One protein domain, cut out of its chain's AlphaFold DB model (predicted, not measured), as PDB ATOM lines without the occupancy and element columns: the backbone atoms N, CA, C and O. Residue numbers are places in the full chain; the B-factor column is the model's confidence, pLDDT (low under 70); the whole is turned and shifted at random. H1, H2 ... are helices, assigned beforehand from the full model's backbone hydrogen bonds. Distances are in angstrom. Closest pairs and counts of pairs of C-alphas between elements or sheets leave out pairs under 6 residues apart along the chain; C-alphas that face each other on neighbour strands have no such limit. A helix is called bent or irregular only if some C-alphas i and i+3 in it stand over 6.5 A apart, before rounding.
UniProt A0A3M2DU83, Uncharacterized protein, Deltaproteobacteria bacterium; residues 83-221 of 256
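Overview. This is residues 83 to 221 of the 256 residues of an uncharacterized protein of Deltaproteobacteria bacterium (UniProt A0A3M2DU83). The domain is an elongated body with two ends: at one end the hairpin of H1 and H2 packs with the second arm of the bent helix H7, and at the other H3, H4 and H5 gather round H6 in a loose head. H2 and H7 make most of the length, with the first arm of H7 crossing H2. The class is all helix: 139 residues are printed, with seven named helices, H1 to H7 in order, and no named strand. The whole is only just compact, close to loose, with a radius of gyration of the C-alphas of 16.9 A and spans of 53 by 27 by 27 A.

Arrangement. H1, residues 88 to 98, and H2, residues 103 to 124, form a helical hairpin; they touch, closest at the C-alphas of Ala 89 and Ala 113, 4.6 A apart, at a shallow tilt of 11 degrees, opposite ways. H3, residues 126 to 133, and H2 meet only through their link. H4, residues 148 to 164, touches H6, residues 177 to 187, with residues 150 to 154 alone; the closest C-alphas, of Asp 150 and Leu 177, are 4.9 A apart, and the tilt is a shallow 26 degrees, the same way. H5, residues 169 to 172, touches H6, closest at the C-alphas of Leu 171 and Ala 180, 6.1 A. H3 and H6 only just touch, with 3 pairs of C-alphas within 8 A, closest Leu 132 and Ala 183, 6.9 A. By its hydrogen bonds H7, residues 193 to 213, was assigned as one helix, but it is bent: C-alphas 203 and 206 are 7.1 A apart, and its arms H7a, 193 to 203, and H7b, 206 to 213, stand at a steep tilt of 50 degrees. H7a touches H2, closest at the C-alphas of Ala 115 and Thr 201, 5.6 A, at a steep tilt of 45 degrees, opposite ways. H7b touches H1, closest at the C-alphas of Ala 94 and Ala 212, 4.0 A. Every O i to N i+4 pair is within hydrogen-bond range in H1, H2, H3, H6, H7a and H7b, and 11 of 13 are in H4; H5 is too short for such a pair.

Along the chain. H1 begins at C-alpha 88, (6.455, -60.697, -35.663), and is 15.1 A long. H2 is 31.5 A, H3 11.1 A, H4 25.4 A, H5 6.1 A and H6 15.2 A long. H4 is irregular, but only just: C-alphas 160 and 163 are 7.0 A apart. H7a is 15.2 A long, and H7b, 10.7 A, ends at C-alpha 213, (4.804, -63.033, -20.993).

Size, cuts and confidence. The two C-alphas farthest apart, of Gly 137 and Arg 218, are 53.9 A apart. The link from H3 to H4, residues 134 to 147, is long. The printed part has no cut, and no printed residue is under 70 in pLDDT.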
ATOM      1  N   VAL A  83       4.922 -52.025 -28.950       97.69
ATOM      2  CA  VAL A  83       4.759 -53.112 -29.920       97.69
ATOM      3  C   VAL A  83       3.671 -54.053 -29.413       97.69
ATOM      4  O   VAL A  83       3.550 -54.270 -28.210       97.69
ATOM      5  N   ALA A  84       2.861 -54.588 -30.323       95.81
ATOM      6  CA  ALA A  84       1.755 -55.489 -29.998       95.81
ATOM      7  C   ALA A  84       2.062 -56.923 -30.445       95.81
ATOM      8  O   ALA A  84       2.962 -57.138 -31.257       95.81
ATOM      9  N   ILE A  85       1.249 -57.892 -30.014       95.12
ATOM     10  CA  ILE A  85       1.355 -59.301 -30.436       95.12
ATOM     11  C   ILE A  85       1.317 -59.507 -31.963       95.12
ATOM     12  O   ILE A  85       1.840 -60.497 -32.467       95.12
ATOM     13  N   ALA A  86       0.729 -58.566 -32.711       93.94
ATOM     14  CA  ALA A  86       0.714 -58.572 -34.177       93.94
ATOM     15  C   ALA A  86       2.104 -58.342 -34.803       93.94
ATOM     16  O   ALA A  86       2.312 -58.624 -35.980       93.94
ATOM     17  N   HIS A  87       3.062 -57.827 -34.032       95.94
ATOM     18  CA  HIS A  87       4.433 -57.639 -34.474       95.94
ATOM     19  C   HIS A  87       5.185 -58.977 -34.422       95.94
ATOM     20  O   HIS A  87       5.232 -59.627 -33.377       95.94
ATOM     21  N   GLY A  88       5.829 -59.372 -35.525       94.50
ATOM     22  CA  GLY A  88       6.455 -60.697 -35.663       94.50
ATOM     23  C   GLY A  88       7.437 -61.050 -34.537       94.50
ATOM     24  O   GLY A  88       7.414 -62.167 -34.029       94.50
ATOM     25  N   ALA A  89       8.234 -60.080 -34.076       97.12
ATOM     26  CA  ALA A  89       9.150 -60.277 -32.948       97.12
ATOM     27  C   ALA A  89       8.443 -60.623 -31.625       97.12
ATOM     28  O   ALA A  89       8.883 -61.511 -30.894       97.12
ATOM     29  N   VAL A  90       7.318 -59.959 -31.347       97.44
ATOM     30  CA  VAL A  90       6.514 -60.209 -30.145       97.44
ATOM     31  C   VAL A  90       5.856 -61.577 -30.237       97.44
ATOM     32  O   VAL A  90       5.895 -62.344 -29.278       97.44
ATOM     33  N   HIS A  91       5.334 -61.926 -31.414       95.38
ATOM     34  CA  HIS A  91       4.769 -63.246 -31.670       95.38
ATOM     35  C   HIS A  91       5.798 -64.370 -31.467       95.38
ATOM     36  O   HIS A  91       5.502 -65.363 -30.807       95.38
ATOM     37  N   ALA A  92       7.025 -64.202 -31.971       96.31
ATOM     38  CA  ALA A  92       8.099 -65.179 -31.795       96.31
ATOM     39  C   ALA A  92       8.458 -65.387 -30.312       96.31
ATOM     40  O   ALA A  92       8.567 -66.524 -29.849       96.31
ATOM     41  N   ALA A  93       8.584 -64.300 -29.546       97.38
ATOM     42  CA  ALA A  93       8.842 -64.370 -28.109       97.38
ATOM     43  C   ALA A  93       7.669 -65.003 -27.336       97.38
ATOM     44  O   ALA A  93       7.886 -65.841 -26.458       97.38
ATOM     45  N   ALA A  94       6.427 -64.665 -27.695       96.19
ATOM     46  CA  ALA A  94       5.233 -65.265 -27.110       96.19
ATOM     47  C   ALA A  94       5.166 -66.776 -27.384       96.19
ATOM     48  O   ALA A  94       4.885 -67.552 -26.475       96.19
ATOM     49  N   LEU A  95       5.489 -67.225 -28.603       95.69
ATOM     50  CA  LEU A  95       5.579 -68.651 -28.931       95.69
ATOM     51  C   LEU A  95       6.622 -69.367 -28.069       95.69
ATOM     52  O   LEU A  95       6.321 -70.432 -27.532       95.69
ATOM     53  N   ALA A  96       7.806 -68.773 -27.881       96.38
ATOM     54  CA  ALA A  96       8.831 -69.320 -26.991       96.38
ATOM     55  C   ALA A  96       8.301 -69.485 -25.552       96.38
ATOM     56  O   ALA A  96       8.494 -70.530 -24.930       96.38
ATOM     57  N   HIS A  97       7.572 -68.492 -25.038       96.69
ATOM     58  CA  HIS A  97       6.941 -68.557 -23.716       96.69
ATOM     59  C   HIS A  97       5.846 -69.635 -23.633       96.69
ATOM     60  O   HIS A  97       5.796 -70.417 -22.679       96.69
ATOM     61  N   LEU A  98       5.001 -69.751 -24.661       95.69
ATOM     62  CA  LEU A  98       3.914 -70.733 -24.728       95.69
ATOM     63  C   LEU A  98       4.412 -72.184 -24.774       95.69
ATOM     64  O   LEU A  98       3.740 -73.064 -24.228       95.69
ATOM     65  N   VAL A  99       5.581 -72.439 -25.372       95.88
ATOM     66  CA  VAL A  99       6.236 -73.764 -25.372       95.88
ATOM     67  C   VAL A  99       7.096 -74.023 -24.131       95.88
ATOM     68  O   VAL A  99       7.830 -75.006 -24.090       95.88
ATOM     69  N   ASP A 100       6.980 -73.172 -23.108       96.12
ATOM     70  CA  ASP A 100       7.704 -73.274 -21.837       96.12
ATOM     71  C   ASP A 100       9.229 -73.190 -21.979       96.12
ATOM     72  O   ASP A 100       9.988 -73.865 -21.280       96.12
ATOM     73  N   ALA A 101       9.702 -72.334 -22.887       96.94
ATOM     74  CA  ALA A 101      11.109 -71.978 -22.912       96.94
ATOM     75  C   ALA A 101      11.518 -71.268 -21.606       96.94
ATOM     76  O   ALA A 101      10.706 -70.686 -20.874       96.94
ATOM     77  N   ARG A 102      12.820 -71.299 -21.314       97.38
ATOM     78  CA  ARG A 102      13.408 -70.529 -20.208       97.38
ATOM     79  C   ARG A 102      13.259 -69.030 -20.472       97.38
ATOM     80  O   ARG A 102      13.348 -68.604 -21.619       97.38
ATOM     81  N   ASP A 103      13.157 -68.225 -19.420       97.31
ATOM     82  CA  ASP A 103      12.989 -66.764 -19.520       97.31
ATOM     83  C   ASP A 103      14.107 -66.109 -20.332       97.31
ATOM     84  O   ASP A 103      13.858 -65.232 -21.153       97.31
ATOM     85  N   SER A 104      15.342 -66.595 -20.174       97.81
ATOM     86  CA  SER A 104      16.480 -66.138 -20.970       97.81
ATOM     87  C   SER A 104      16.330 -66.446 -22.462       97.81
ATOM     88  O   SER A 104      16.764 -65.652 -23.291       97.81
ATOM     89  N   ALA A 105      15.691 -67.563 -22.821       98.06
ATOM     90  CA  ALA A 105      15.405 -67.910 -24.210       98.06
ATOM     91  C   ALA A 105      14.265 -67.052 -24.781       98.06
ATOM     92  O   ALA A 105      14.348 -66.634 -25.934       98.06
ATOM     93  N   VAL A 106      13.245 -66.728 -23.978       97.94
ATOM     94  CA  VAL A 106      12.188 -65.776 -24.364       97.94
ATOM     95  C   VAL A 106      12.790 -64.390 -24.606       97.94
ATOM     96  O   VAL A 106      12.576 -63.802 -25.666       97.94
ATOM     97  N   ALA A 107      13.620 -63.908 -23.677       98.31
ATOM     98  CA  ALA A 107      14.321 -62.633 -23.800       98.31
ATOM     99  C   ALA A 107      15.273 -62.587 -25.001       98.31
ATOM    100  O   ALA A 107      15.258 -61.618 -25.758       98.31
ATOM    101  N   GLY A 108      16.057 -63.647 -25.217       98.25
ATOM    102  CA  GLY A 108      16.935 -63.767 -26.381       98.25
ATOM    103  C   GLY A 108      16.161 -63.769 -27.701       98.25
ATOM    104  O   GLY A 108      16.542 -63.063 -28.630       98.25
ATOM    105  N   THR A 109      15.038 -64.492 -27.766       98.44
ATOM    106  CA  THR A 109      14.165 -64.526 -28.952       98.44
ATOM    107  C   THR A 109      13.593 -63.143 -29.255       98.44
ATOM    108  O   THR A 109      13.665 -62.691 -30.396       98.44
ATOM    109  N   ALA A 110      13.081 -62.448 -28.233       98.31
ATOM    110  CA  ALA A 110      12.581 -61.083 -28.365       98.31
ATOM    111  C   ALA A 110      13.664 -60.132 -28.889       98.31
ATOM    112  O   ALA A 110      13.429 -59.409 -29.853       98.31
ATOM    113  N   ALA A 111      14.857 -60.159 -28.287       98.56
ATOM    114  CA  ALA A 111      15.955 -59.271 -28.653       98.56
ATOM    115  C   ALA A 111      16.431 -59.488 -30.098       98.56
ATOM    116  O   ALA A 111      16.561 -58.517 -30.838       98.56
ATOM    117  N   ILE A 112      16.640 -60.743 -30.515       98.44
ATOM    118  CA  ILE A 112      17.075 -61.068 -31.882       98.44
ATOM    119  C   ILE A 112      16.001 -60.661 -32.891       98.44
ATOM    120  O   ILE A 112      16.286 -59.942 -33.843       98.44
ATOM    121  N   ALA A 113      14.748 -61.070 -32.673       98.38
ATOM    122  CA  ALA A 113      13.686 -60.791 -33.631       98.38
ATOM    123  C   ALA A 113      13.362 -59.289 -33.734       98.38
ATOM    124  O   ALA A 113      13.038 -58.807 -34.819       98.38
ATOM    125  N   LEU A 114      13.469 -58.533 -32.632       98.56
ATOM    126  CA  LEU A 114      13.365 -57.071 -32.664       98.56
ATOM    127  C   LEU A 114      14.536 -56.442 -33.416       98.56
ATOM    128  O   LEU A 114      14.295 -55.559 -34.230       98.56
ATOM    129  N   ALA A 115      15.768 -56.898 -33.182       98.56
ATOM    130  CA  ALA A 115      16.941 -56.386 -33.882       98.56
ATOM    131  C   ALA A 115      16.820 -56.572 -35.404       98.56
ATOM    132  O   ALA A 115      17.082 -55.631 -36.152       98.56
ATOM    133  N   GLU A 116      16.364 -57.735 -35.869       98.56
ATOM    134  CA  GLU A 116      16.126 -57.977 -37.299       98.56
ATOM    135  C   GLU A 116      15.013 -57.075 -37.852       98.56
ATOM    136  O   GLU A 116      15.193 -56.410 -38.874       98.56
ATOM    137  N   ALA A 117      13.881 -56.976 -37.146       98.25
ATOM    138  CA  ALA A 117      12.771 -56.117 -37.559       98.25
ATOM    139  C   ALA A 117      13.175 -54.635 -37.621       98.25
ATOM    140  O   ALA A 117      12.839 -53.938 -38.574       98.25
ATOM    141  N   THR A 118      13.936 -54.158 -36.634       98.50
ATOM    142  CA  THR A 118      14.483 -52.800 -36.608       98.50
ATOM    143  C   THR A 118      15.511 -52.582 -37.719       98.50
ATOM    144  O   THR A 118      15.557 -51.493 -38.285       98.50
ATOM    145  N   SER A 119      16.323 -53.585 -38.065       98.50
ATOM    146  CA  SER A 119      17.250 -53.481 -39.198       98.50
ATOM    147  C   SER A 119      16.494 -53.260 -40.506       98.50
ATOM    148  O   SER A 119      16.779 -52.283 -41.200       98.50
ATOM    149  N   ALA A 120      15.497 -54.107 -40.785       98.31
ATOM    150  CA  ALA A 120      14.648 -53.993 -41.970       98.31
ATOM    151  C   ALA A 120      13.896 -52.652 -42.007       98.31
ATOM    152  O   ALA A 120      13.857 -51.979 -43.029       98.31
ATOM    153  N   GLU A 121      13.374 -52.204 -40.865       98.06
ATOM    154  CA  GLU A 121      12.725 -50.899 -40.749       98.06
ATOM    155  C   GLU A 121      13.662 -49.732 -41.089       98.06
ATOM    156  O   GLU A 121      13.249 -48.774 -41.738       98.06
ATOM    157  N   LEU A 122      14.922 -49.790 -40.654       98.44
ATOM    158  CA  LEU A 122      15.908 -48.766 -40.993       98.44
ATOM    159  C   LEU A 122      16.354 -48.855 -42.457       98.44
ATOM    160  O   LEU A 122      16.774 -47.842 -43.009       98.44
ATOM    161  N   ASP A 123      16.291 -50.034 -43.086       98.44
ATOM    162  CA  ASP A 123      16.505 -50.180 -44.534       98.44
ATOM    163  C   ASP A 123      15.381 -49.501 -45.327       98.44
ATOM    164  O   ASP A 123      15.668 -48.714 -46.227       98.44
ATOM    165  N   ASP A 124      14.121 -49.679 -44.917       98.38
ATOM    166  CA  ASP A 124      12.972 -48.967 -45.504       98.38
ATOM    167  C   ASP A 124      13.080 -47.435 -45.367       98.38
ATOM    168  O   ASP A 124      12.461 -46.679 -46.121       98.38
ATOM    169  N   LEU A 125      13.838 -46.962 -44.373       98.38
ATOM    170  CA  LEU A 125      14.051 -45.546 -44.068       98.38
ATOM    171  C   LEU A 125      15.415 -45.023 -44.539       98.38
ATOM    172  O   LEU A 125      15.789 -43.915 -44.156       98.38
ATOM    173  N   ALA A 126      16.158 -45.765 -45.365       98.38
ATOM    174  CA  ALA A 126      17.489 -45.351 -45.812       98.38
ATOM    175  C   ALA A 126      17.493 -43.949 -46.455       98.38
ATOM    176  O   ALA A 126      18.330 -43.115 -46.103       98.38
ATOM    177  N   ASP A 127      16.503 -43.646 -47.304       98.38
ATOM    178  CA  ASP A 127      16.359 -42.326 -47.937       98.38
ATOM    179  C   ASP A 127      16.091 -41.212 -46.918       98.38
ATOM    180  O   ASP A 127      16.584 -40.093 -47.068       98.38
ATOM    181  N   LEU A 128      15.335 -41.504 -45.851       98.31
ATOM    182  CA  LEU A 128      15.118 -40.556 -44.758       98.31
ATOM    183  C   LEU A 128      16.417 -40.283 -44.002       98.31
ATOM    184  O   LEU A 128      16.668 -39.136 -43.654       98.31
ATOM    185  N   LEU A 129      17.230 -41.306 -43.737       98.31
ATOM    186  CA  LEU A 129      18.502 -41.132 -43.031       98.31
ATOM    187  C   LEU A 129      19.462 -40.253 -43.841       98.31
ATOM    188  O   LEU A 129      19.986 -39.282 -43.306       98.31
ATOM    189  N   ALA A 130      19.593 -40.520 -45.144       98.12
ATOM    190  CA  ALA A 130      20.371 -39.671 -46.045       98.12
ATOM    191  C   ALA A 130      19.835 -38.228 -46.078       98.12
ATOM    192  O   ALA A 130      20.603 -37.265 -46.086       98.12
ATOM    193  N   TRP A 131      18.510 -38.070 -46.050       98.31
ATOM    194  CA  TRP A 131      17.866 -36.764 -45.977       98.31
ATOM    195  C   TRP A 131      18.116 -36.047 -44.639       98.31
ATOM    196  O   TRP A 131      18.292 -34.834 -44.628       98.31
ATOM    197  N   LEU A 132      18.156 -36.756 -43.507       97.62
ATOM    198  CA  LEU A 132      18.408 -36.160 -42.188       97.62
ATOM    199  C   LEU A 132      19.837 -35.620 -42.049       97.62
ATOM    200  O   LEU A 132      20.035 -34.612 -41.371       97.62
ATOM    201  N   ASP A 133      20.807 -36.238 -42.723       97.88
ATOM    202  CA  ASP A 133      22.191 -35.754 -42.761       97.88
ATOM    203  C   ASP A 133      22.341 -34.467 -43.594       97.88
ATOM    204  O   ASP A 133      23.200 -33.630 -43.309       97.88
ATOM    205  N   ALA A 134      21.481 -34.275 -44.601       97.56
ATOM    206  CA  ALA A 134      21.470 -33.101 -45.472       97.56
ATOM    207  C   ALA A 134      20.028 -32.684 -45.838       97.56
ATOM    208  O   ALA A 134      19.571 -32.942 -46.958       97.56
ATOM    209  N   PRO A 135      19.291 -32.023 -44.922       96.50
ATOM    210  CA  PRO A 135      17.855 -31.790 -45.075       96.50
ATOM    211  C   PRO A 135      17.556 -30.756 -46.162       96.50
ATOM    212  O   PRO A 135      17.490 -29.549 -45.915       96.50
ATOM    213  N   ALA A 136      17.314 -31.244 -47.375       95.62
ATOM    214  CA  ALA A 136      16.992 -30.447 -48.549       95.62
ATOM    215  C   ALA A 136      15.709 -30.951 -49.226       95.62
ATOM    216  O   ALA A 136      15.461 -32.149 -49.322       95.62
ATOM    217  N   GLY A 137      14.879 -30.023 -49.709       95.94
ATOM    218  CA  GLY A 137      13.675 -30.366 -50.467       95.94
ATOM    219  C   GLY A 137      12.550 -31.027 -49.644       95.94
ATOM    220  O   GLY A 137      12.446 -30.789 -48.428       95.94
ATOM    221  N   PRO A 138      11.650 -31.776 -50.317       97.94
ATOM    222  CA  PRO A 138      10.554 -32.504 -49.678       97.94
ATOM    223  C   PRO A 138      11.055 -33.745 -48.925       97.94
ATOM    224  O   PRO A 138      12.149 -34.238 -49.191       97.94
ATOM    225  N   LEU A 139      10.242 -34.260 -47.995       98.12
ATOM    226  CA  LEU A 139      10.531 -35.552 -47.366       98.12
ATOM    227  C   LEU A 139      10.461 -36.687 -48.403       98.12
ATOM    228  O   LEU A 139       9.586 -36.651 -49.275       98.12
ATOM    229  N   PRO A 140      11.318 -37.718 -48.285       98.31
ATOM    230  CA  PRO A 140      11.203 -38.933 -49.085       98.31
ATOM    231  C   PRO A 140       9.837 -39.599 -48.913       98.31
ATOM    232  O   PRO A 140       9.276 -39.605 -47.816       98.31
ATOM    233  N   ALA A 141       9.317 -40.217 -49.976       98.06
ATOM    234  CA  ALA A 141       7.979 -40.814 -49.972       98.06
ATOM    235  C   ALA A 141       7.789 -41.873 -48.868       98.06
ATOM    236  O   ALA A 141       6.724 -41.926 -48.258       98.06
ATOM    237  N   CYS A 142       8.827 -42.659 -48.552       97.62
ATOM    238  CA  CYS A 142       8.799 -43.656 -47.472       97.62
ATOM    239  C   CYS A 142       8.602 -43.052 -46.068       97.62
ATOM    240  O   CYS A 142       8.225 -43.758 -45.129       97.62
ATOM    241  N   ALA A 143       8.858 -41.750 -45.919       98.31
ATOM    242  CA  ALA A 143       8.800 -41.025 -44.660       98.31
ATOM    243  C   ALA A 143       7.527 -40.189 -44.488       98.31
ATOM    244  O   ALA A 143       7.312 -39.673 -43.394       98.31
ATOM    245  N   VAL A 144       6.691 -40.044 -45.518       98.31
ATOM    246  CA  VAL A 144       5.460 -39.236 -45.470       98.31
ATOM    247  C   VAL A 144       4.331 -40.015 -44.788       98.31
ATOM    248  O   VAL A 144       4.212 -41.228 -44.956       98.31
ATOM    249  N   ALA A 145       3.490 -39.331 -44.007       97.75
ATOM    250  CA  ALA A 145       2.321 -39.941 -43.373       97.75
ATOM    251  C   ALA A 145       1.307 -40.449 -44.412       97.75
ATOM    252  O   ALA A 145       0.795 -39.678 -45.227       97.75
ATOM    253  N   THR A 146       0.944 -41.732 -44.335       96.75
ATOM    254  CA  THR A 146      -0.056 -42.337 -45.235       96.75
ATOM    255  C   THR A 146      -1.415 -42.532 -44.568       96.75
ATOM    256  O   THR A 146      -2.419 -42.690 -45.259       96.75
ATOM    257  N   ALA A 147      -1.478 -42.502 -43.233       96.38
ATOM    258  CA  ALA A 147      -2.701 -42.724 -42.463       96.38
ATOM    259  C   ALA A 147      -3.002 -41.573 -41.488       96.38
ATOM    260  O   ALA A 147      -2.109 -40.869 -41.023       96.38
ATOM    261  N   ALA A 148      -4.276 -41.401 -41.115       95.31
ATOM    262  CA  ALA A 148      -4.678 -40.409 -40.110       95.31
ATOM    263  C   ALA A 148      -4.015 -40.661 -38.741       95.31
ATOM    264  O   ALA A 148      -3.590 -39.719 -38.074       95.31
ATOM    265  N   GLY A 149      -3.839 -41.936 -38.373       96.56
ATOM    266  CA  GLY A 149      -3.183 -42.331 -37.126       96.56
ATOM    267  C   GLY A 149      -1.732 -41.852 -37.008       96.56
ATOM    268  O   GLY A 149      -1.305 -41.513 -35.903       96.56
ATOM    269  N   ASP A 150      -1.002 -41.747 -38.128       97.12
ATOM    270  CA  ASP A 150       0.349 -41.171 -38.140       97.12
ATOM    271  C   ASP A 150       0.312 -39.710 -37.707       97.12
ATOM    272  O   ASP A 150       1.027 -39.318 -36.788       97.12
ATOM    273  N   ARG A 151      -0.566 -38.909 -38.323       97.62
ATOM    274  CA  ARG A 151      -0.670 -37.469 -38.049       97.62
ATOM    275  C   ARG A 151      -1.054 -37.200 -36.600       97.62
ATOM    276  O   ARG A 151      -0.455 -36.335 -35.959       97.62
ATOM    277  N   ASP A 152      -1.981 -37.984 -36.056       98.00
ATOM    278  CA  ASP A 152      -2.367 -37.908 -34.646       98.00
ATOM    279  C   ASP A 152      -1.204 -38.284 -33.717       98.00
ATOM    280  O   ASP A 152      -0.970 -37.630 -32.694       98.00
ATOM    281  N   GLY A 153      -0.449 -39.327 -34.072       98.12
ATOM    282  CA  GLY A 153       0.764 -39.733 -33.366       98.12
ATOM    283  C   GLY A 153       1.823 -38.634 -33.363       98.12
ATOM    284  O   GLY A 153       2.334 -38.270 -32.305       98.12
ATOM    285  N   VAL A 154       2.099 -38.051 -34.527       98.44
ATOM    286  CA  VAL A 154       3.065 -36.961 -34.694       98.44
ATOM    287  C   VAL A 154       2.611 -35.705 -33.955       98.44
ATOM    288  O   VAL A 154       3.432 -35.034 -33.334       98.44
ATOM    289  N   ALA A 155       1.315 -35.391 -33.933       98.19
ATOM    290  CA  ALA A 155       0.786 -34.282 -33.143       98.19
ATOM    291  C   ALA A 155       1.027 -34.484 -31.635       98.19
ATOM    292  O   ALA A 155       1.432 -33.544 -30.943       98.19
ATOM    293  N   ARG A 156       0.839 -35.711 -31.124       98.56
ATOM    294  CA  ARG A 156       1.187 -36.057 -29.734       98.56
ATOM    295  C   ARG A 156       2.692 -35.947 -29.484       98.56
ATOM    296  O   ARG A 156       3.077 -35.375 -28.466       98.56
ATOM    297  N   LEU A 157       3.526 -36.420 -30.412       98.56
ATOM    298  CA  LEU A 157       4.985 -36.320 -30.316       98.56
ATOM    299  C   LEU A 157       5.446 -34.856 -30.280       98.56
ATOM    300  O   LEU A 157       6.164 -34.467 -29.363       98.56
ATOM    301  N   ARG A 158       4.964 -34.009 -31.201       98.44
ATOM    302  CA  ARG A 158       5.251 -32.561 -31.217       98.44
ATOM    303  C   ARG A 158       4.889 -31.903 -29.883       98.44
ATOM    304  O   ARG A 158       5.676 -31.127 -29.347       98.44
ATOM    305  N   ARG A 159       3.721 -32.234 -29.316       98.50
ATOM    306  CA  ARG A 159       3.287 -31.715 -28.007       98.50
ATOM    307  C   ARG A 159       4.218 -32.156 -26.877       98.50
ATOM    308  O   ARG A 159       4.552 -31.338 -26.027       98.50
ATOM    309  N   ALA A 160       4.641 -33.419 -26.875       98.44
ATOM    310  CA  ALA A 160       5.559 -33.956 -25.873       98.44
ATOM    311  C   ALA A 160       6.977 -33.365 -25.986       98.44
ATOM    312  O   ALA A 160       7.643 -33.182 -24.970       98.44
ATOM    313  N   LEU A 161       7.417 -33.028 -27.203       98.50
ATOM    314  CA  LEU A 161       8.716 -32.404 -27.464       98.50
ATOM    315  C   LEU A 161       8.736 -30.898 -27.197       98.50
ATOM    316  O   LEU A 161       9.805 -30.363 -26.907       98.50
ATOM    317  N   ALA A 162       7.593 -30.210 -27.254       98.12
ATOM    318  CA  ALA A 162       7.530 -28.754 -27.116       98.12
ATOM    319  C   ALA A 162       8.291 -28.198 -25.886       98.12
ATOM    320  O   ALA A 162       9.055 -27.249 -26.072       98.12
ATOM    321  N   PRO A 163       8.203 -28.791 -24.674       98.25
ATOM    322  CA  PRO A 163       8.952 -28.315 -23.505       98.25
ATOM    323  C   PRO A 163      10.473 -28.506 -23.594       98.25
ATOM    324  O   PRO A 163      11.216 -27.834 -22.889       98.25
ATOM    325  N   THR A 164      10.954 -29.417 -24.445       97.81
ATOM    326  CA  THR A 164      12.395 -29.703 -24.613       97.81
ATOM    327  C   THR A 164      13.090 -28.668 -25.497       97.81
ATOM    328  O   THR A 164      14.311 -28.511 -25.469       97.81
ATOM    329  N   GLY A 165      12.316 -27.977 -26.341       98.06
ATOM    330  CA  GLY A 165      12.819 -27.093 -27.387       98.06
ATOM    331  C   GLY A 165      13.563 -27.800 -28.528       98.06
ATOM    332  O   GLY A 165      14.081 -27.106 -29.400       98.06
ATOM    333  N   VAL A 166      13.671 -29.133 -28.537       98.12
ATOM    334  CA  VAL A 166      14.231 -29.893 -29.669       98.12
ATOM    335  C   VAL A 166      13.199 -29.917 -30.797       98.12
ATOM    336  O   VAL A 166      12.038 -30.269 -30.582       98.12
ATOM    337  N   ARG A 167      13.609 -29.506 -32.003       96.81
ATOM    338  CA  ARG A 167      12.741 -29.402 -33.186       96.81
ATOM    339  C   ARG A 167      13.378 -30.110 -34.383       96.81
ATOM    340  O   ARG A 167      14.139 -29.486 -35.119       96.81
ATOM    341  N   PRO A 168      13.102 -31.408 -34.576       97.38
ATOM    342  CA  PRO A 168      13.590 -32.143 -35.737       97.38
ATOM    343  C   PRO A 168      12.992 -31.577 -37.028       97.38
ATOM    344  O   PRO A 168      11.775 -31.435 -37.131       97.38
ATOM    345  N   ALA A 169      13.829 -31.312 -38.035       95.81
ATOM    346  CA  ALA A 169      13.416 -30.676 -39.293       95.81
ATOM    347  C   ALA A 169      12.353 -31.468 -40.082       95.81
ATOM    348  O   ALA A 169      11.612 -30.899 -40.887       95.81
ATOM    349  N   ALA A 170      12.270 -32.784 -39.867       96.81
ATOM    350  CA  ALA A 170      11.242 -33.624 -40.474       96.81
ATOM    351  C   ALA A 170       9.839 -33.321 -39.924       96.81
ATOM    352  O   ALA A 170       8.863 -33.491 -40.646       96.81
ATOM    353  N   LEU A 171       9.710 -32.842 -38.676       97.44
ATOM    354  CA  LEU A 171       8.401 -32.605 -38.057       97.44
ATOM    355  C   LEU A 171       7.604 -31.493 -38.738       97.44
ATOM    356  O   LEU A 171       6.395 -31.452 -38.542       97.44
ATOM    357  N   ASP A 172       8.218 -30.641 -39.551       96.75
ATOM    358  CA  ASP A 172       7.516 -29.570 -40.266       96.75
ATOM    359  C   ASP A 172       6.980 -30.015 -41.642       96.75
ATOM    360  O   ASP A 172       6.397 -29.214 -42.368       96.75
ATOM    361  N   ARG A 173       7.158 -31.293 -42.017       97.25
ATOM    362  CA  ARG A 173       6.909 -31.807 -43.378       97.25
ATOM    363  C   ARG A 173       5.918 -32.987 -43.457       97.25
ATOM    364  O   ARG A 173       6.007 -33.794 -44.370       97.25
ATOM    365  N   ASP A 174       4.981 -33.088 -42.513       97.81
ATOM    366  CA  ASP A 174       3.991 -34.190 -42.396       97.81
ATOM    367  C   ASP A 174       4.596 -35.620 -42.448       97.81
ATOM    368  O   ASP A 174       4.198 -36.445 -43.279       97.81
ATOM    369  N   PRO A 175       5.580 -35.938 -41.584       98.44
ATOM    370  CA  PRO A 175       6.196 -37.259 -41.565       98.44
ATOM    371  C   PRO A 175       5.221 -38.315 -41.025       98.44
ATOM    372  O   PRO A 175       4.322 -37.997 -40.248       98.44
ATOM    373  N   SER A 176       5.441 -39.589 -41.350       98.50
ATOM    374  CA  SER A 176       4.847 -40.707 -40.610       98.50
ATOM    375  C   SER A 176       5.335 -40.705 -39.158       98.50
ATOM    376  O   SER A 176       6.390 -40.139 -38.846       98.50
ATOM    377  N   LEU A 177       4.610 -41.364 -38.245       98.44
ATOM    378  CA  LEU A 177       5.042 -41.415 -36.843       98.44
ATOM    379  C   LEU A 177       6.426 -42.069 -36.707       98.44
ATOM    380  O   LEU A 177       7.282 -41.583 -35.969       98.44
ATOM    381  N   ARG A 178       6.659 -43.135 -37.475       98.19
ATOM    382  CA  ARG A 178       7.941 -43.838 -37.540       98.19
ATOM    383  C   ARG A 178       9.087 -42.903 -37.948       98.19
ATOM    384  O   ARG A 178      10.090 -42.809 -37.243       98.19
ATOM    385  N   ALA A 179       8.913 -42.170 -39.049       98.44
ATOM    386  CA  ALA A 179       9.904 -41.208 -39.528       98.44
ATOM    387  C   ALA A 179      10.156 -40.079 -38.516       98.44
ATOM    388  O   ALA A 179      11.297 -39.675 -38.298       98.44
ATOM    389  N   ALA A 180       9.103 -39.599 -37.851       98.62
ATOM    390  CA  ALA A 180       9.185 -38.556 -36.837       98.62
ATOM    391  C   ALA A 180      10.006 -38.976 -35.605       98.62
ATOM    392  O   ALA A 180      10.797 -38.183 -35.086       98.62
ATOM    393  N   VAL A 181       9.850 -40.224 -35.150       98.75
ATOM    394  CA  VAL A 181      10.643 -40.804 -34.053       98.75
ATOM    395  C   VAL A 181      12.119 -40.891 -34.439       98.75
ATOM    396  O   VAL A 181      12.964 -40.389 -33.699       98.75
ATOM    397  N   VAL A 182      12.434 -41.445 -35.616       98.69
ATOM    398  CA  VAL A 182      13.819 -41.543 -36.115       98.69
ATOM    399  C   VAL A 182      14.454 -40.160 -36.264       98.69
ATOM    400  O   VAL A 182      15.568 -39.945 -35.793       98.69
ATOM    401  N   ALA A 183      13.727 -39.191 -36.824       98.62
ATOM    402  CA  ALA A 183      14.202 -37.816 -36.936       98.62
ATOM    403  C   ALA A 183      14.456 -37.167 -35.567       98.62
ATOM    404  O   ALA A 183      15.385 -36.377 -35.421       98.62
ATOM    405  N   THR A 184      13.652 -37.501 -34.553       98.75
ATOM    406  CA  THR A 184      13.849 -37.005 -33.186       98.75
ATOM    407  C   THR A 184      15.100 -37.603 -32.553       98.75
ATOM    408  O   THR A 184      15.885 -36.858 -31.973       98.75
ATOM    409  N   LEU A 185      15.324 -38.911 -32.700       98.69
ATOM    410  CA  LEU A 185      16.551 -39.568 -32.241       98.69
ATOM    411  C   LEU A 185      17.791 -38.978 -32.932       98.69
ATOM    412  O   LEU A 185      18.754 -38.623 -32.251       98.69
ATOM    413  N   HIS A 186      17.740 -38.780 -34.253       98.62
ATOM    414  CA  HIS A 186      18.825 -38.151 -35.016       98.62
ATOM    415  C   HIS A 186      19.108 -36.720 -34.537       98.62
ATOM    416  O   HIS A 186      20.251 -36.393 -34.226       98.62
ATOM    417  N   ALA A 187      18.066 -35.905 -34.321       98.38
ATOM    418  CA  ALA A 187      18.197 -34.560 -33.751       98.38
ATOM    419  C   ALA A 187      18.738 -34.546 -32.307       98.38
ATOM    420  O   ALA A 187      19.252 -33.525 -31.854       98.38
ATOM    421  N   CYS A 188      18.633 -35.667 -31.585       98.50
ATOM    422  CA  CYS A 188      19.252 -35.859 -30.275       98.50
ATOM    423  C   CYS A 188      20.715 -36.316 -30.365       98.50
ATOM    424  O   CYS A 188      21.308 -36.544 -29.325       98.50
ATOM    425  N   GLY A 189      21.304 -36.478 -31.556       98.19
ATOM    426  CA  GLY A 189      22.681 -36.957 -31.736       98.19
ATOM    427  C   GLY A 189      22.816 -38.476 -31.905       98.19
ATOM    428  O   GLY A 189      23.928 -38.977 -32.073       98.19
ATOM    429  N   VAL A 190      21.706 -39.222 -31.922       98.38
ATOM    430  CA  VAL A 190      21.669 -40.655 -32.265       98.38
ATOM    431  C   VAL A 190      21.646 -40.768 -33.792       98.38
ATOM    432  O   VAL A 190      20.614 -41.049 -34.394       98.38
ATOM    433  N   ALA A 191      22.768 -40.435 -34.432       96.25
ATOM    434  CA  ALA A 191      22.807 -40.169 -35.869       96.25
ATOM    435  C   ALA A 191      23.156 -41.401 -36.713       96.25
ATOM    436  O   ALA A 191      22.653 -41.566 -37.821       96.25
ATOM    437  N   THR A 192      24.015 -42.289 -36.208       98.19
ATOM    438  CA  THR A 192      24.457 -43.439 -37.007       98.19
ATOM    439  C   THR A 192      23.383 -44.522 -37.067       98.19
ATOM    440  O   THR A 192      22.644 -44.748 -36.104       98.19
ATOM    441  N   ARG A 193      23.357 -45.282 -38.168       98.00
ATOM    442  CA  ARG A 193      22.456 -46.436 -38.317       98.00
ATOM    443  C   ARG A 193      22.567 -47.418 -37.145       98.00
ATOM    444  O   ARG A 193      21.548 -47.876 -36.646       98.00
ATOM    445  N   ALA A 194      23.784 -47.709 -36.678       98.38
ATOM    446  CA  ALA A 194      24.009 -48.621 -35.553       98.38
ATOM    447  C   ALA A 194      23.436 -48.085 -34.227       98.38
ATOM    448  O   ALA A 194      22.857 -48.841 -33.445       98.38
ATOM    449  N   GLN A 195      23.552 -46.777 -33.984       98.56
ATOM    450  CA  GLN A 195      22.974 -46.130 -32.805       98.56
ATOM    451  C   GLN A 195      21.446 -46.139 -32.846       98.56
ATOM    452  O   GLN A 195      20.815 -46.504 -31.856       98.56
ATOM    453  N   LEU A 196      20.851 -45.799 -33.995       98.69
ATOM    454  CA  LEU A 196      19.402 -45.849 -34.198       98.69
ATOM    455  C   LEU A 196      18.862 -47.271 -34.039       98.69
ATOM    456  O   LEU A 196      17.868 -47.478 -33.347       98.69
ATOM    457  N   HIS A 197      19.551 -48.254 -34.624       98.69
ATOM    458  CA  HIS A 197      19.219 -49.673 -34.497       98.69
ATOM    459  C   HIS A 197      19.197 -50.109 -33.031       98.69
ATOM    460  O   HIS A 197      18.211 -50.680 -32.558       98.69
ATOM    461  N   THR A 198      20.239 -49.743 -32.287       98.69
ATOM    462  CA  THR A 198      20.354 -50.040 -30.856       98.69
ATOM    463  C   THR A 198      19.244 -49.355 -30.052       98.69
ATOM    464  O   THR A 198      18.565 -50.012 -29.264       98.69
ATOM    465  N   ALA A 199      19.015 -48.056 -30.271       98.62
ATOM    466  CA  ALA A 199      18.011 -47.274 -29.550       98.62
ATOM    467  C   ALA A 199      16.593 -47.827 -29.760       98.62
ATOM    468  O   ALA A 199      15.886 -48.099 -28.791       98.62
ATOM    469  N   LEU A 200      16.191 -48.059 -31.012       98.69
ATOM    470  CA  LEU A 200      14.861 -48.577 -31.346       98.69
ATOM    471  C   LEU A 200      14.647 -49.999 -30.809       98.69
ATOM    472  O   LEU A 200      13.580 -50.296 -30.271       98.69
ATOM    473  N   THR A 201      15.665 -50.862 -30.897       98.69
ATOM    474  CA  THR A 201      15.598 -52.223 -30.343       98.69
ATOM    475  C   THR A 201      15.385 -52.181 -28.828       98.69
ATOM    476  O   THR A 201      14.481 -52.835 -28.303       98.69
ATOM    477  N   LEU A 202      16.175 -51.369 -28.113       98.56
ATOM    478  CA  LEU A 202      16.092 -51.248 -26.656       98.56
ATOM    479  C   LEU A 202      14.804 -50.560 -26.193       98.56
ATOM    480  O   LEU A 202      14.261 -50.946 -25.160       98.56
ATOM    481  N   ALA A 203      14.271 -49.607 -26.963       98.62
ATOM    482  CA  ALA A 203      12.983 -48.980 -26.677       98.62
ATOM    483  C   ALA A 203      11.831 -49.997 -26.669       98.62
ATOM    484  O   ALA A 203      10.932 -49.913 -25.833       98.62
ATOM    485  N   ARG A 204      11.860 -50.965 -27.594       98.75
ATOM    486  CA  ARG A 204      10.776 -51.939 -27.814       98.75
ATOM    487  C   ARG A 204      10.876 -53.184 -26.948       98.75
ATOM    488  O   ARG A 204       9.858 -53.812 -26.663       98.75
ATOM    489  N   LEU A 205      12.085 -53.550 -26.524       98.62
ATOM    490  CA  LEU A 205      12.333 -54.795 -25.801       98.62
ATOM    491  C   LEU A 205      11.461 -54.963 -24.538       98.62
ATOM    492  O   LEU A 205      10.868 -56.034 -24.396       98.62
ATOM    493  N   PRO A 206      11.283 -53.953 -23.659       98.56
ATOM    494  CA  PRO A 206      10.423 -54.097 -22.484       98.56
ATOM    495  C   PRO A 206       8.958 -54.381 -22.839       98.56
ATOM    496  O   PRO A 206       8.336 -55.243 -22.221       98.56
ATOM    497  N   PHE A 207       8.419 -53.707 -23.860       98.56
ATOM    498  CA  PHE A 207       7.040 -53.900 -24.324       98.56
ATOM    499  C   PHE A 207       6.853 -55.280 -24.950       98.56
ATOM    500  O   PHE A 207       5.878 -55.966 -24.659       98.56
ATOM    501  N   CYS A 208       7.826 -55.724 -25.749       98.44
ATOM    502  CA  CYS A 208       7.829 -57.061 -26.327       98.44
ATOM    503  C   CYS A 208       7.829 -58.147 -25.248       98.44
ATOM    504  O   CYS A 208       7.098 -59.125 -25.374       98.44
ATOM    505  N   LEU A 209       8.631 -57.989 -24.190       98.38
ATOM    506  CA  LEU A 209       8.684 -58.961 -23.098       98.38
ATOM    507  C   LEU A 209       7.407 -58.961 -22.266       98.38
ATOM    508  O   LEU A 209       6.911 -60.034 -21.926       98.38
ATOM    509  N   ALA A 210       6.865 -57.779 -21.966       98.12
ATOM    510  CA  ALA A 210       5.608 -57.650 -21.242       98.12
ATOM    511  C   ALA A 210       4.466 -58.349 -21.993       98.12
ATOM    512  O   ALA A 210       3.768 -59.179 -21.416       98.12
ATOM    513  N   GLU A 211       4.336 -58.088 -23.294       97.69
ATOM    514  CA  GLU A 211       3.308 -58.705 -24.135       97.69
ATOM    515  C   GLU A 211       3.527 -60.220 -24.283       97.69
ATOM    516  O   GLU A 211       2.600 -61.009 -24.107       97.69
ATOM    517  N   ALA A 212       4.768 -60.657 -24.537       96.38
ATOM    518  CA  ALA A 212       5.094 -62.073 -24.716       96.38
ATOM    519  C   ALA A 212       4.832 -62.925 -23.466       96.38
ATOM    520  O   ALA A 212       4.540 -64.116 -23.583       96.38
ATOM    521  N   THR A 213       4.941 -62.330 -22.277       96.50
ATOM    522  CA  THR A 213       4.804 -63.033 -20.993       96.50
ATOM    523  C   THR A 213       3.457 -62.811 -20.306       96.50
ATOM    524  O   THR A 213       3.210 -63.414 -19.263       96.50
ATOM    525  N   ALA A 214       2.555 -62.019 -20.899       95.75
ATOM    526  CA  ALA A 214       1.230 -61.740 -20.343       95.75
ATOM    527  C   ALA A 214       0.328 -62.991 -20.241       95.75
ATOM    528  O   ALA A 214      -0.585 -63.034 -19.416       95.75
ATOM    529  N   GLY A 215       0.569 -64.008 -21.075       89.94
ATOM    530  CA  GLY A 215      -0.200 -65.256 -21.108       89.94
ATOM    531  C   GLY A 215       0.361 -66.388 -20.226       89.94
ATOM    532  O   GLY A 215       1.523 -66.361 -19.816       89.94
ATOM    533  N   PRO A 216      -0.436 -67.439 -19.952       89.38
ATOM    534  CA  PRO A 216       0.023 -68.628 -19.234       89.38
ATOM    535  C   PRO A 216       0.989 -69.486 -20.070       89.38
ATOM    536  O   PRO A 216       0.831 -69.641 -21.279       89.38
ATOM    537  N   ARG A 217       1.949 -70.138 -19.406       92.44
ATOM    538  CA  ARG A 217       2.873 -71.106 -20.032       92.44
ATOM    539  C   ARG A 217       2.170 -72.405 -20.422       92.44
ATOM    540  O   ARG A 217       1.130 -72.741 -19.861       92.44
ATOM    541  N   ARG A 218       2.787 -73.182 -21.323       88.62
ATOM    542  CA  ARG A 218       2.329 -74.526 -21.748       88.62
ATOM    543  C   ARG A 218       0.936 -74.541 -22.380       88.62
ATOM    544  O   ARG A 218       0.252 -75.562 -22.374       88.62
ATOM    545  N   THR A 219       0.521 -73.422 -22.963       90.00
ATOM    546  CA  THR A 219      -0.789 -73.269 -23.605       90.00
ATOM    547  C   THR A 219      -0.658 -73.063 -25.111       90.00
ATOM    548  O   THR A 219      -1.410 -72.301 -25.699       90.00
ATOM    549  N   LEU A 220       0.254 -73.781 -25.782       86.56
ATOM    550  CA  LEU A 220       0.445 -73.661 -27.239       86.56
ATOM    551  C   LEU A 220      -0.867 -73.802 -28.036       86.56
ATOM    552  O   LEU A 220      -1.050 -73.127 -29.042       86.56
ATOM    553  N   ARG A 221      -1.817 -74.617 -27.553       83.94
ATOM    554  CA  ARG A 221      -3.160 -74.764 -28.150       83.94
ATOM    555  C   ARG A 221      -4.001 -73.480 -28.138       83.94
ATOM    556  O   ARG A 221      -4.944 -73.387 -28.910       83.94
TER     557      ARG A 221